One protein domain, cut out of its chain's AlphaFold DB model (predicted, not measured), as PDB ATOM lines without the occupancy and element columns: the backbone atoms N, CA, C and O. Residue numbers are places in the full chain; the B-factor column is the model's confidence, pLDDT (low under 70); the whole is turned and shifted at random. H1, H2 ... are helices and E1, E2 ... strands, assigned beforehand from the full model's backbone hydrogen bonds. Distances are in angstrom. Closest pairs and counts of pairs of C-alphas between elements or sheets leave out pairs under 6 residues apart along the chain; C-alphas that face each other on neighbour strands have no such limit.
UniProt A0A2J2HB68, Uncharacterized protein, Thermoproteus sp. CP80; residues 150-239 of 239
ATOM      1  N   VAL A 150     387.562 242.766 345.576       66.81
ATOM      2  CA  VAL A 150     387.072 243.990 346.218       66.81
ATOM      3  C   VAL A 150     387.988 245.141 345.827       66.81
ATOM      4  O   VAL A 150     389.188 245.096 346.092       66.81
ATOM      5  N   GLU A 151     387.427 246.170 345.202       68.62
ATOM      6  CA  GLU A 151     388.130 247.417 344.912       68.62
ATOM      7  C   GLU A 151     387.548 248.535 345.774       68.62
ATOM      8  O   GLU A 151     386.345 248.801 345.762       68.62
ATOM      9  N   VAL A 152     388.416 249.181 346.552       76.19
ATOM     10  CA  VAL A 152     388.049 250.314 347.401       76.19
ATOM     11  C   VAL A 152     388.479 251.586 346.689       76.19
ATOM     12  O   VAL A 152     389.658 251.767 346.390       76.19
ATOM     13  N   SER A 153     387.531 252.479 346.426       78.44
ATOM     14  CA  SER A 153     387.811 253.805 345.879       78.44
ATOM     15  C   SER A 153     387.220 254.876 346.786       78.44
ATOM     16  O   SER A 153     386.101 254.754 347.279       78.44
ATOM     17  N   TYR A 154     387.999 255.925 347.036       80.44
ATOM     18  CA  TYR A 154     387.581 257.044 347.871       80.44
ATOM     19  C   TYR A 154     387.284 258.260 347.001       80.44
ATOM     20  O   TYR A 154     388.140 258.714 346.242       80.44
ATOM     21  N   VAL A 155     386.075 258.805 347.129       83.38
ATOM     22  CA  VAL A 155     385.676 260.055 346.480       83.38
ATOM     23  C   VAL A 155     385.776 261.177 347.504       83.38
ATOM     24  O   VAL A 155     384.831 261.446 348.248       83.38
ATOM     25  N   ALA A 156     386.935 261.839 347.528       79.62
ATOM     26  CA  ALA A 156     387.233 262.915 348.473       79.62
ATOM     27  C   ALA A 156     386.262 264.102 348.367       79.62
ATOM     28  O   ALA A 156     385.945 264.737 349.366       79.62
ATOM     29  N   GLU A 157     385.738 264.369 347.170       83.38
ATOM     30  CA  GLU A 157     384.795 265.465 346.909       83.38
ATOM     31  C   GLU A 157     383.465 265.312 347.657       83.38
ATOM     32  O   GLU A 157     382.820 266.307 347.981       83.38
ATOM     33  N   THR A 158     383.033 264.072 347.903       82.31
ATOM     34  CA  THR A 158     381.744 263.761 348.532       82.31
ATOM     35  C   THR A 158     381.899 262.949 349.815       82.31
ATOM     36  O   THR A 158     380.894 262.442 350.312       82.31
ATOM     37  N   CYS A 159     383.117 262.826 350.367       85.62
ATOM     38  CA  CYS A 159     383.442 261.975 351.524       85.62
ATOM     39  C   CYS A 159     382.799 260.574 351.410       85.62
ATOM     40  O   CYS A 159     382.221 260.056 352.369       85.62
ATOM     41  N   THR A 160     382.795 259.998 350.203       85.12
ATOM     42  CA  THR A 160     382.114 258.727 349.926       85.12
ATOM     43  C   THR A 160     383.141 257.636 349.675       85.12
ATOM     44  O   THR A 160     383.995 257.759 348.795       85.12
ATOM     45  N   VAL A 161     383.029 256.548 350.428       84.94
ATOM     46  CA  VAL A 161     383.780 255.317 350.210       84.94
ATOM     47  C   VAL A 161     382.952 254.441 349.279       84.94
ATOM     48  O   VAL A 161     381.817 254.087 349.592       84.94
ATOM     49  N   LYS A 162     383.504 254.108 348.114       82.12
ATOM     50  CA  LYS A 162     382.891 253.188 347.159       82.12
ATOM     51  C   LYS A 162     383.618 251.857 347.212       82.12
ATOM     52  O   LYS A 162     384.812 251.772 346.933       82.12
ATOM     53  N   LEU A 163     382.868 250.827 347.552       76.88
ATOM     54  CA  LEU A 163     383.283 249.439 347.546       76.88
ATOM     55  C   LEU A 163     382.704 248.799 346.287       76.88
ATOM     56  O   LEU A 163     381.494 248.611 346.180       76.88
ATOM     57  N   GLN A 164     383.562 248.513 345.314       77.69
ATOM     58  CA  GLN A 164     383.185 247.795 344.103       77.69
ATOM     59  C   GLN A 164     383.505 246.315 344.287       77.69
ATOM     60  O   GLN A 164     384.667 245.902 344.335       77.69
ATOM     61  N   LEU A 165     382.453 245.522 344.411       75.56
ATOM     62  CA  LEU A 165     382.506 244.077 344.522       75.56
ATOM     63  C   LEU A 165     382.379 243.494 343.115       75.56
ATOM     64  O   LEU A 165     381.344 243.629 342.467       75.56
ATOM     65  N   HIS A 166     383.444 242.864 342.631       70.38
ATOM     66  CA  HIS A 166     383.442 242.169 341.351       70.38
ATOM     67  C   HIS A 166     383.127 240.689 341.586       70.38
ATOM     68  O   HIS A 166     383.790 240.030 342.392       70.38
ATOM     69  N   ARG A 167     382.123 240.180 340.870       68.50
ATOM     70  CA  ARG A 167     381.640 238.797 340.946       68.50
ATOM     71  C   ARG A 167     381.293 238.290 339.556       68.50
ATOM     72  O   ARG A 167     380.355 238.820 338.964       68.50
ATOM     73  N   ASP A 168     382.003 237.284 339.046       59.34
ATOM     74  CA  ASP A 168     381.670 236.573 337.792       59.34
ATOM     75  C   ASP A 168     381.173 237.473 336.626       59.34
ATOM     76  O   ASP A 168     380.224 237.148 335.914       59.34
ATOM     77  N   GLY A 169     381.788 238.649 336.436       62.47
ATOM     78  CA  GLY A 169     381.420 239.619 335.386       62.47
ATOM     79  C   GLY A 169     380.334 240.649 335.743       62.47
ATOM     80  O   GLY A 169     380.039 241.520 334.926       62.47
ATOM     81  N   SER A 170     379.776 240.607 336.954       64.31
ATOM     82  CA  SER A 170     378.918 241.643 337.544       64.31
ATOM     83  C   SER A 170     379.684 242.492 338.563       64.31
ATOM     84  O   SER A 170     380.531 241.981 339.298       64.31
ATOM     85  N   VAL A 171     379.405 243.797 338.588       73.75
ATOM     86  CA  VAL A 171     380.002 244.746 339.539       73.75
ATOM     87  C   VAL A 171     378.891 245.298 340.421       73.75
ATOM     88  O   VAL A 171     378.036 246.049 339.951       73.75
ATOM     89  N   GLU A 172     378.900 244.924 341.696       72.56
ATOM     90  CA  GLU A 172     378.040 245.524 342.713       72.56
ATOM     91  C   GLU A 172     378.788 246.680 343.381       72.56
ATOM     92  O   GLU A 172     379.904 246.519 343.869       72.56
ATOM     93  N   VAL A 173     378.184 247.869 343.390       75.56
ATOM     94  CA  VAL A 173     378.771 249.064 344.007       75.56
ATOM     95  C   VAL A 173     378.041 249.350 345.311       75.56
ATOM     96  O   VAL A 173     376.878 249.756 345.309       75.56
ATOM     97  N   LEU A 174     378.734 249.150 346.427       78.69
ATOM     98  CA  LEU A 174     378.304 249.585 347.749       78.69
ATOM     99  C   LEU A 174     378.918 250.954 348.033       78.69
ATOM    100  O   LEU A 174     380.121 251.154 347.882       78.69
ATOM    101  N   GLU A 175     378.091 251.907 348.445       80.69
ATOM    102  CA  GLU A 175     378.542 253.243 348.824       80.69
ATOM    103  C   GLU A 175     378.280 253.466 350.307       80.69
ATOM    104  O   GLU A 175     377.143 253.317 350.760       80.69
ATOM    105  N   ASP A 176     379.313 253.877 351.037       82.12
ATOM    106  CA  ASP A 176     379.202 254.286 352.432       82.12
ATOM    107  C   ASP A 176     379.822 255.672 352.652       82.12
ATOM    108  O   ASP A 176     380.615 256.166 351.845       82.12
ATOM    109  N   ALA A 177     379.405 256.343 353.720       84.06
ATOM    110  CA  ALA A 177     379.888 257.670 354.073       84.06
ATOM    111  C   ALA A 177     381.079 257.576 355.030       84.06
ATOM    112  O   ALA A 177     380.999 256.922 356.068       84.06
ATOM    113  N   ASP A 178     382.150 258.307 354.733       85.50
ATOM    114  CA  ASP A 178     383.223 258.546 355.694       85.50
ATOM    115  C   ASP A 178     382.714 259.506 356.776       85.50
ATOM    116  O   ASP A 178     382.556 260.711 356.558       85.50
ATOM    117  N   ILE A 179     382.378 258.944 357.937       85.19
ATOM    118  CA  ILE A 179     381.708 259.667 359.019       85.19
ATOM    119  C   ILE A 179     382.590 260.790 359.563       85.19
ATOM    120  O   ILE A 179     382.047 261.836 359.931       85.19
ATOM    121  N   ASP A 180     383.906 260.614 359.593       85.56
ATOM    122  CA  ASP A 180     384.823 261.599 360.162       85.56
ATOM    123  C   ASP A 180     384.938 262.806 359.221       85.56
ATOM    124  O   ASP A 180     384.666 263.937 359.638       85.56
ATOM    125  N   CYS A 181     385.162 262.554 357.925       86.25
ATOM    126  CA  CYS A 181     385.154 263.584 356.878       86.25
ATOM    127  C   CYS A 181     383.811 264.332 356.822       86.25
ATOM    128  O   CYS A 181     383.765 265.565 356.801       86.25
ATOM    129  N   VAL A 182     382.684 263.607 356.868       87.81
ATOM    130  CA  VAL A 182     381.345 264.221 356.862       87.81
ATOM    131  C   VAL A 182     381.108 265.057 358.120       87.81
ATOM    132  O   VAL A 182     380.503 266.125 358.033       87.81
ATOM    133  N   SER A 183     381.560 264.606 359.290       88.31
ATOM    134  CA  SER A 183     381.368 265.340 360.547       88.31
ATOM    135  C   SER A 183     382.127 266.663 360.541       88.31
ATOM    136  O   SER A 183     381.533 267.696 360.853       88.31
ATOM    137  N   GLU A 184     383.386 266.651 360.099       88.38
ATOM    138  CA  GLU A 184     384.204 267.859 359.963       88.38
ATOM    139  C   GLU A 184     383.544 268.878 359.017       88.38
ATOM    140  O   GLU A 184     383.387 270.058 359.353       88.38
ATOM    141  N   LYS A 185     383.055 268.413 357.859       86.81
ATOM    142  CA  LYS A 185     382.388 269.274 356.869       86.81
ATOM    143  C   LYS A 185     381.039 269.799 357.354       86.81
ATOM    144  O   LYS A 185     380.713 270.957 357.100       86.81
ATOM    145  N   VAL A 186     380.267 269.006 358.099       89.62
ATOM    146  CA  VAL A 186     379.003 269.457 358.708       89.62
ATOM    147  C   VAL A 186     379.250 270.538 359.757       89.62
ATOM    148  O   VAL A 186     378.514 271.523 359.793       89.62
ATOM    149  N   GLU A 187     380.272 270.401 360.601       88.94
ATOM    150  CA  GLU A 187     380.608 271.439 361.579       88.94
ATOM    151  C   GLU A 187     381.017 272.750 360.908       88.94
ATOM    152  O   GLU A 187     380.532 273.817 361.297       88.94
ATOM    153  N   ALA A 188     381.846 272.675 359.867       87.12
ATOM    154  CA  ALA A 188     382.235 273.839 359.085       87.12
ATOM    155  C   ALA A 188     381.020 274.526 358.429       87.12
ATOM    156  O   ALA A 188     380.877 275.748 358.513       87.12
ATOM    157  N   LEU A 189     380.091 273.746 357.863       87.38
ATOM    158  CA  LEU A 189     378.840 274.251 357.288       87.38
ATOM    159  C   LEU A 189     377.906 274.869 358.333       87.38
ATOM    160  O   LEU A 189     377.265 275.879 358.056       87.38
ATOM    161  N   ARG A 190     377.840 274.324 359.552       88.69
ATOM    162  CA  ARG A 190     377.049 274.920 360.641       88.69
ATOM    163  C   ARG A 190     377.612 276.261 361.090       88.69
ATOM    164  O   ARG A 190     376.841 277.199 361.284       88.69
ATOM    165  N   ARG A 191     378.936 276.373 361.225       86.88
ATOM    166  CA  ARG A 191     379.596 277.651 361.552       86.88
ATOM    167  C   ARG A 191     379.334 278.693 360.463       86.88
ATOM    168  O   ARG A 191     379.005 279.833 360.781       86.88
ATOM    169  N   LEU A 192     379.380 278.279 359.195       85.00
ATOM    170  CA  LEU A 192     379.013 279.101 358.038       85.00
ATOM    171  C   LEU A 192     377.550 279.556 358.075       85.00
ATOM    172  O   LEU A 192     377.271 280.749 357.977       85.00
ATOM    173  N   ALA A 193     376.617 278.628 358.295       83.88
ATOM    174  CA  ALA A 193     375.187 278.912 358.401       83.88
ATOM    175  C   ALA A 193     374.860 279.905 359.532       83.88
ATOM    176  O   ALA A 193     373.908 280.678 359.412       83.88
ATOM    177  N   ARG A 194     375.651 279.893 360.613       84.62
ATOM    178  CA  ARG A 194     375.545 280.808 361.763       84.62
ATOM    179  C   ARG A 194     376.362 282.093 361.618       84.62
ATOM    180  O   ARG A 194     376.246 282.967 362.470       84.62
ATOM    181  N   ARG A 195     377.147 282.233 360.543       78.25
ATOM    182  CA  ARG A 195     378.079 283.354 360.305       78.25
ATOM    183  C   ARG A 195     379.142 283.510 361.407       78.25
ATOM    184  O   ARG A 195     379.611 284.613 361.665       78.25
ATOM    185  N   GLU A 196     379.532 282.409 362.050       72.38
ATOM    186  CA  GLU A 196     380.414 282.381 363.232       72.38
ATOM    187  C   GLU A 196     381.923 282.293 362.902       72.38
ATOM    188  O   GLU A 196     382.731 281.961 363.767       72.38
ATOM    189  N   GLY A 197     382.356 282.602 361.674       63.41
ATOM    190  CA  GLY A 197     383.785 282.640 361.339       63.41
ATOM    191  C   GLY A 197     384.086 282.647 359.840       63.41
ATOM    192  O   GLY A 197     383.159 282.585 359.029       63.41
ATOM    193  N   PRO A 198     385.378 282.725 359.456       61.38
ATOM    194  CA  PRO A 198     385.789 282.582 358.065       61.38
ATOM    195  C   PRO A 198     385.385 281.194 357.559       61.38
ATOM    196  O   PRO A 198     385.681 280.173 358.179       61.38
ATOM    197  N   GLY A 199     384.646 281.179 356.455       62.81
ATOM    198  CA  GLY A 199     384.057 279.973 355.896       62.81
ATOM    199  C   GLY A 199     385.072 278.991 355.331       62.81
ATOM    200  O   GLY A 199     385.990 279.393 354.620       62.81
ATOM    201  N   ASP A 200     384.861 277.696 355.572       76.38
ATOM    202  CA  ASP A 200     385.556 276.651 354.821       76.38
ATOM    203  C   ASP A 200     384.933 276.539 353.418       76.38
ATOM    204  O   ASP A 200     383.868 275.940 353.228       76.38
ATOM    205  N   ALA A 201     385.604 277.128 352.425       78.56
ATOM    206  CA  ALA A 201     385.180 277.108 351.026       78.56
ATOM    207  C   ALA A 201     385.035 275.679 350.475       78.56
ATOM    208  O   ALA A 201     384.177 275.420 349.628       78.56
ATOM    209  N   SER A 202     385.826 274.731 350.987       81.75
ATOM    210  CA  SER A 202     385.737 273.335 350.563       81.75
ATOM    211  C   SER A 202     384.439 272.681 351.052       81.75
ATOM    212  O   SER A 202     383.788 271.965 350.291       81.75
ATOM    213  N   ALA A 203     383.981 273.010 352.263       83.38
ATOM    214  CA  ALA A 203     382.710 272.529 352.794       83.38
ATOM    215  C   ALA A 203     381.510 273.097 352.014       83.38
ATOM    216  O   ALA A 203     380.584 272.357 351.679       83.38
ATOM    217  N   LEU A 204     381.556 274.384 351.643       85.50
ATOM    218  CA  LEU A 204     380.532 275.013 350.799       85.50
ATOM    219  C   LEU A 204     380.480 274.381 349.394       85.50
ATOM    220  O   LEU A 204     379.401 274.118 348.861       85.50
ATOM    221  N   SER A 205     381.645 274.075 348.810       86.06
ATOM    222  CA  SER A 205     381.732 273.408 347.504       86.06
ATOM    223  C   SER A 205     381.151 271.988 347.527       86.06
ATOM    224  O   SER A 205     380.398 271.613 346.627       86.06
ATOM    225  N   MET A 206     381.403 271.235 348.604       85.00
ATOM    226  CA  MET A 206     380.812 269.916 348.831       85.00
ATOM    227  C   MET A 206     379.289 270.012 348.971       85.00
ATOM    228  O   MET A 206     378.565 269.234 348.357       85.00
ATOM    229  N   TYR A 207     378.782 271.001 349.718       87.62
ATOM    230  CA  TYR A 207     377.342 271.231 349.850       87.62
ATOM    231  C   TYR A 207     376.673 271.517 348.493       87.62
ATOM    232  O   TYR A 207     375.649 270.909 348.171       87.62
ATOM    233  N   LYS A 208     377.297 272.351 347.648       88.75
ATOM    234  CA  LYS A 208     376.827 272.625 346.277       88.75
ATOM    235  C   LYS A 208     376.760 271.353 345.425       88.75
ATOM    236  O   LYS A 208     375.766 271.125 344.737       88.75
ATOM    237  N   LEU A 209     377.780 270.496 345.499       87.12
ATOM    238  CA  LEU A 209     377.804 269.207 344.798       87.12
ATOM    239  C   LEU A 209     376.695 268.267 345.300       87.12
ATOM    240  O   LEU A 209     375.954 267.692 344.498       87.12
ATOM    241  N   CYS A 210     376.516 268.177 346.618       88.56
ATOM    242  CA  CYS A 210     375.520 267.325 347.268       88.56
ATOM    243  C   CYS A 210     374.059 267.769 347.072       88.56
ATOM    244  O   CYS A 210     373.148 267.019 347.416       88.56
ATOM    245  N   ARG A 211     373.812 268.944 346.475       86.62
ATOM    246  CA  ARG A 211     372.473 269.366 346.026       86.62
ATOM    247  C   ARG A 211     372.017 268.618 344.767       86.62
ATOM    248  O   ARG A 211     370.819 268.473 344.546       86.62
ATOM    249  N   SER A 212     372.966 268.151 343.953       84.44
ATOM    250  CA  SER A 212     372.705 267.464 342.678       84.44
ATOM    251  C   SER A 212     373.072 265.976 342.688       84.44
ATOM    252  O   SER A 212     372.499 265.199 341.926       84.44
ATOM    253  N   ARG A 213     374.003 265.565 343.559       84.12
ATOM    254  CA  ARG A 213     374.459 264.174 343.700       84.12
ATOM    255  C   ARG A 213     373.761 263.478 344.866       84.12
ATOM    256  O   ARG A 213     373.431 264.106 345.865       84.12
ATOM    257  N   ASN A 214     373.584 262.160 344.751       83.44
ATOM    258  CA  ASN A 214     372.935 261.327 345.773       83.44
ATOM    259  C   ASN A 214     373.880 260.266 346.372       83.44
ATOM    260  O   ASN A 214     373.428 259.220 346.838       83.44
ATOM    261  N   ASP A 215     375.184 260.546 346.336       86.94
ATOM    262  CA  ASP A 215     376.231 259.686 346.891       86.94
ATOM    263  C   ASP A 215     376.026 259.499 348.411       86.94
ATOM    264  O   ASP A 215     375.443 260.357 349.090       86.94
ATOM    265  N   ALA A 216     376.514 258.389 348.977       84.44
ATOM    266  CA  ALA A 216     376.317 258.074 350.397       84.44
ATOM    267  C   ALA A 216     376.788 259.189 351.353       84.44
ATOM    268  O   ALA A 216     376.040 259.559 352.265       84.44
ATOM    269  N   GLY A 217     377.953 259.796 351.106       83.88
ATOM    270  CA  GLY A 217     378.448 260.919 351.907       83.88
ATOM    271  C   GLY A 217     377.600 262.189 351.773       83.88
ATOM    272  O   GLY A 217     377.379 262.886 352.762       83.88
ATOM    273  N   CYS A 218     376.990 262.437 350.609       88.88
ATOM    274  CA  CYS A 218     376.039 263.537 350.424       88.88
ATOM    275  C   CYS A 218     374.723 263.315 351.180       88.88
ATOM    276  O   CYS A 218     374.205 264.243 351.807       88.88
ATOM    277  N   ARG A 219     374.197 262.081 351.197       89.56
ATOM    278  CA  ARG A 219     373.019 261.731 352.013       89.56
ATOM    279  C   ARG A 219     373.304 261.899 353.506       89.56
ATOM    280  O   ARG A 219     372.476 262.453 354.237       89.56
ATOM    281  N   ALA A 220     374.484 261.470 353.953       87.88
ATOM    282  CA  ALA A 220     374.920 261.619 355.336       87.88
ATOM    283  C   ALA A 220     375.079 263.099 355.727       87.88
ATOM    284  O   ALA A 220     374.553 263.516 356.760       87.88
ATOM    285  N   LEU A 221     375.704 263.914 354.872       89.62
ATOM    286  CA  LEU A 221     375.860 265.354 355.089       89.62
ATOM    287  C   LEU A 221     374.504 266.062 355.169       89.62
ATOM    288  O   LEU A 221     374.233 266.782 356.131       89.62
ATOM    289  N   MET A 222     373.617 265.808 354.202       88.75
ATOM    290  CA  MET A 222     372.299 266.438 354.175       88.75
ATOM    291  C   MET A 222     371.481 266.048 355.403       88.75
ATOM    292  O   MET A 222     370.958 266.933 356.074       88.75
ATOM    293  N   SER A 223     371.415 264.764 355.770       88.88
ATOM    294  CA  SER A 223     370.623 264.312 356.929       88.88
ATOM    295  C   SER A 223     371.026 264.961 358.264       88.88
ATOM    296  O   SER A 223     370.177 265.109 359.140       88.88
ATOM    297  N   ARG A 224     372.282 265.410 358.407       88.88
ATOM    298  CA  ARG A 224     372.797 266.077 359.615       88.88
ATOM    299  C   ARG A 224     372.606 267.599 359.641       88.88
ATOM    300  O   ARG A 224     372.768 268.202 360.706       88.88
ATOM    301  N   LEU A 225     372.259 268.217 358.511       88.06
ATOM    302  CA  LEU A 225     371.933 269.644 358.414       88.06
ATOM    303  C   LEU A 225     370.430 269.871 358.580       88.06
ATOM    304  O   LEU A 225     369.614 269.231 357.906       88.06
ATOM    305  N   SER A 226     370.063 270.826 359.435       88.19
ATOM    306  CA  SER A 226     368.667 271.211 359.644       88.19
ATOM    307  C   SER A 226     368.092 271.982 358.441       88.19
ATOM    308  O   SER A 226     368.840 272.595 357.678       88.19
ATOM    309  N   PRO A 227     366.757 272.023 358.260       87.19
ATOM    310  CA  PRO A 227     366.135 272.757 357.155       87.19
ATOM    311  C   PRO A 227     366.463 274.259 357.132       87.19
ATOM    312  O   PRO A 227     366.522 274.853 356.059       87.19
ATOM    313  N   LEU A 228     366.673 274.874 358.300       84.81
ATOM    314  CA  LEU A 228     367.041 276.289 358.416       84.81
ATOM    315  C   LEU A 228     368.498 276.529 358.012       84.81
ATOM    316  O   LEU A 228     368.767 277.471 357.276       84.81
ATOM    317  N   GLU A 229     369.411 275.652 358.439       86.50
ATOM    318  CA  GLU A 229     370.823 275.702 358.037       86.50
ATOM    319  C   GLU A 229     370.975 275.478 356.531       86.50
ATOM    320  O   GLU A 229     371.760 276.158 355.887       86.50
ATOM    321  N   ARG A 230     370.182 274.582 355.931       86.44
ATOM    322  CA  ARG A 230     370.186 274.396 354.473       86.44
ATOM    323  C   ARG A 230     369.728 275.655 353.738       86.44
ATOM    324  O   ARG A 230     370.415 276.100 352.836       86.44
ATOM    325  N   LYS A 231     368.633 276.284 354.178       85.44
ATOM    326  CA  LYS A 231     368.158 277.538 353.570       85.44
ATOM    327  C   LYS A 231     369.174 278.673 353.670       85.44
ATOM    328  O   LYS A 231     369.274 279.467 352.742       85.44
ATOM    329  N   SER A 232     369.896 278.790 354.786       84.75
ATOM    330  CA  SER A 232     370.927 279.825 354.911       84.75
ATOM    331  C   SER A 232     372.152 279.524 354.050       84.75
ATOM    332  O   SER A 232     372.721 280.451 353.485       84.75
ATOM    333  N   LEU A 233     372.526 278.252 353.906       85.62
ATOM    334  CA  LEU A 233     373.590 277.823 352.997       85.62
ATOM    335  C   LEU A 233     373.200 277.987 351.522       85.62
ATOM    336  O   LEU A 233     374.048 278.386 350.734       85.62
ATOM    337  N   ASP A 234     371.940 277.748 351.153       85.88
ATOM    338  CA  ASP A 234     371.437 277.974 349.791       85.88
ATOM    339  C   ASP A 234     371.624 279.440 349.372       85.88
ATOM    340  O   ASP A 234     372.126 279.709 348.284       85.88
ATOM    341  N   LEU A 235     371.335 280.389 350.271       83.62
ATOM    342  CA  LEU A 235     371.574 281.817 350.026       83.62
ATOM    343  C   LEU A 235     373.058 282.149 349.804       83.62
ATOM    344  O   LEU A 235     373.353 283.068 349.056       83.62
ATOM    345  N   LEU A 236     373.976 281.414 350.441       80.81
ATOM    346  CA  LEU A 236     375.426 281.613 350.308       80.81
ATOM    347  C   LEU A 236     376.025 280.926 349.072       80.81
ATOM    348  O   LEU A 236     377.166 281.196 348.715       80.81
ATOM    349  N   VAL A 237     375.305 279.980 348.468       81.94
ATOM    350  CA  VAL A 237     375.739 279.249 347.265       81.94
ATOM    351  C   VAL A 237     375.212 279.894 345.984       81.94
ATOM    352  O   VAL A 237     375.833 279.731 344.929       81.94
ATOM    353  N   ASP A 238     374.066 280.571 346.086       70.50
ATOM    354  CA  ASP A 238     373.408 281.288 344.992       70.50
ATOM    355  C   ASP A 238     373.877 282.766 344.877       70.50
ATOM    356  O   ASP A 238     373.482 283.448 343.928       70.50
ATOM    357  N   GLU A 239     374.724 283.242 345.806       57.22
ATOM    358  CA  GLU A 239     375.544 284.474 345.704       57.22
ATOM    359  C   GLU A 239     376.813 284.254 344.857       57.22
ATOM    360  O   GLU A 239     377.146 285.166 344.064       57.22
TER     361      GLU A 239
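What this domain is: This is residues 150 to 239 of the 239 residues of an uncharacterized protein of Thermoproteus sp. CP80 (UniProt A0A2J2HB68). A narrow, strongly twisted ribbon of three antiparallel strands, E1, E2 and E3, forms an arm at one end, and a head of four crossed helices, H1 to H4, makes up the other end. H3 joins the two, packing on the end of the ribbon near the head with its residues 216 to 221; H1 follows E3 after one residue and starts out from that same end of the ribbon, touching H3, while H2 and H4 lie farther from the arm. The 90 printed residues hold three named strands followed by four named helices; the sheet order is E1, E2, E3, antiparallel throughout, and the class is mixed, helices and strands. The whole is only just loose, close to compact, with a radius of gyration of the C-alphas of 14.8 A, and the arm helps to make it long: the spans are 52 by 21 by 19 A.

How they stand to each other: The sheet is a meander, each strand the antiparallel neighbour of the one before: E1, residues 150 to 155, E2, residues 160 to 167, and E3, residues 170 to 177. E1 and E2 form a hairpin at 157 degrees, with N 153 and O 162 within hydrogen-bond range at 2.9 A. E2 and E3 form a hairpin at 159 degrees, with N 163 and O 174 at 2.8 A. H3, residues 216 to 224, is on the sheet at a height of 6.5 A, over E3 and along the strands, at 22 degrees to E3 on the local plane; the closest C-alphas of E3 and H3 are those of Ala 177 and Gly 217, 4.2 A apart. H1, residues 179 to 193, is not on the sheet; it touches H3 at a steep tilt of 45 degrees, the same way, closest at C-alphas 182 and 221, 5.9 A. H2, residues 201 to 210, touches H3 about perpendicular at 75 degrees, closest at C-alphas 210 and 218, 5.0 A. With residues 185 to 189 alone, H1 touches H2, closest at C-alphas 185 and 203, 5.2 A. With residues 189 to 193 alone, H1 touches H4, residues 227 to 237, closest at C-alphas 193 and 229, 5.4 A. H2 and H4 only just touch, with 3 pairs of C-alphas within 8 A, the closest being those of Lys 208 and Val 237, 6.8 A. In H1, H2, H3 and H4 every O i to N i+4 pair is within hydrogen-bond range.

Where its parts are: E1 begins at C-alpha 150 (387.072, 243.990, 346.218) and is 16.1 A long, E2 21.9 A and E3 23.0 A. H1 begins at C-alpha 179 (381.708, 259.667, 359.019) and is 20.3 A long, H2 14.3 A and H3 12.7 A. H4, 15.2 A, ends at C-alpha 237 (375.739, 279.249, 347.265).

The domain as a whole: The C-alphas of Asp 168 and Glu 196 are the two farthest apart, 52.4 A. The printed part has no cut and no long link. Mean pLDDT of the printed part is 81.5; it is under 70 at residues 150 to 151, 167 to 170, 197 to 199 and 239.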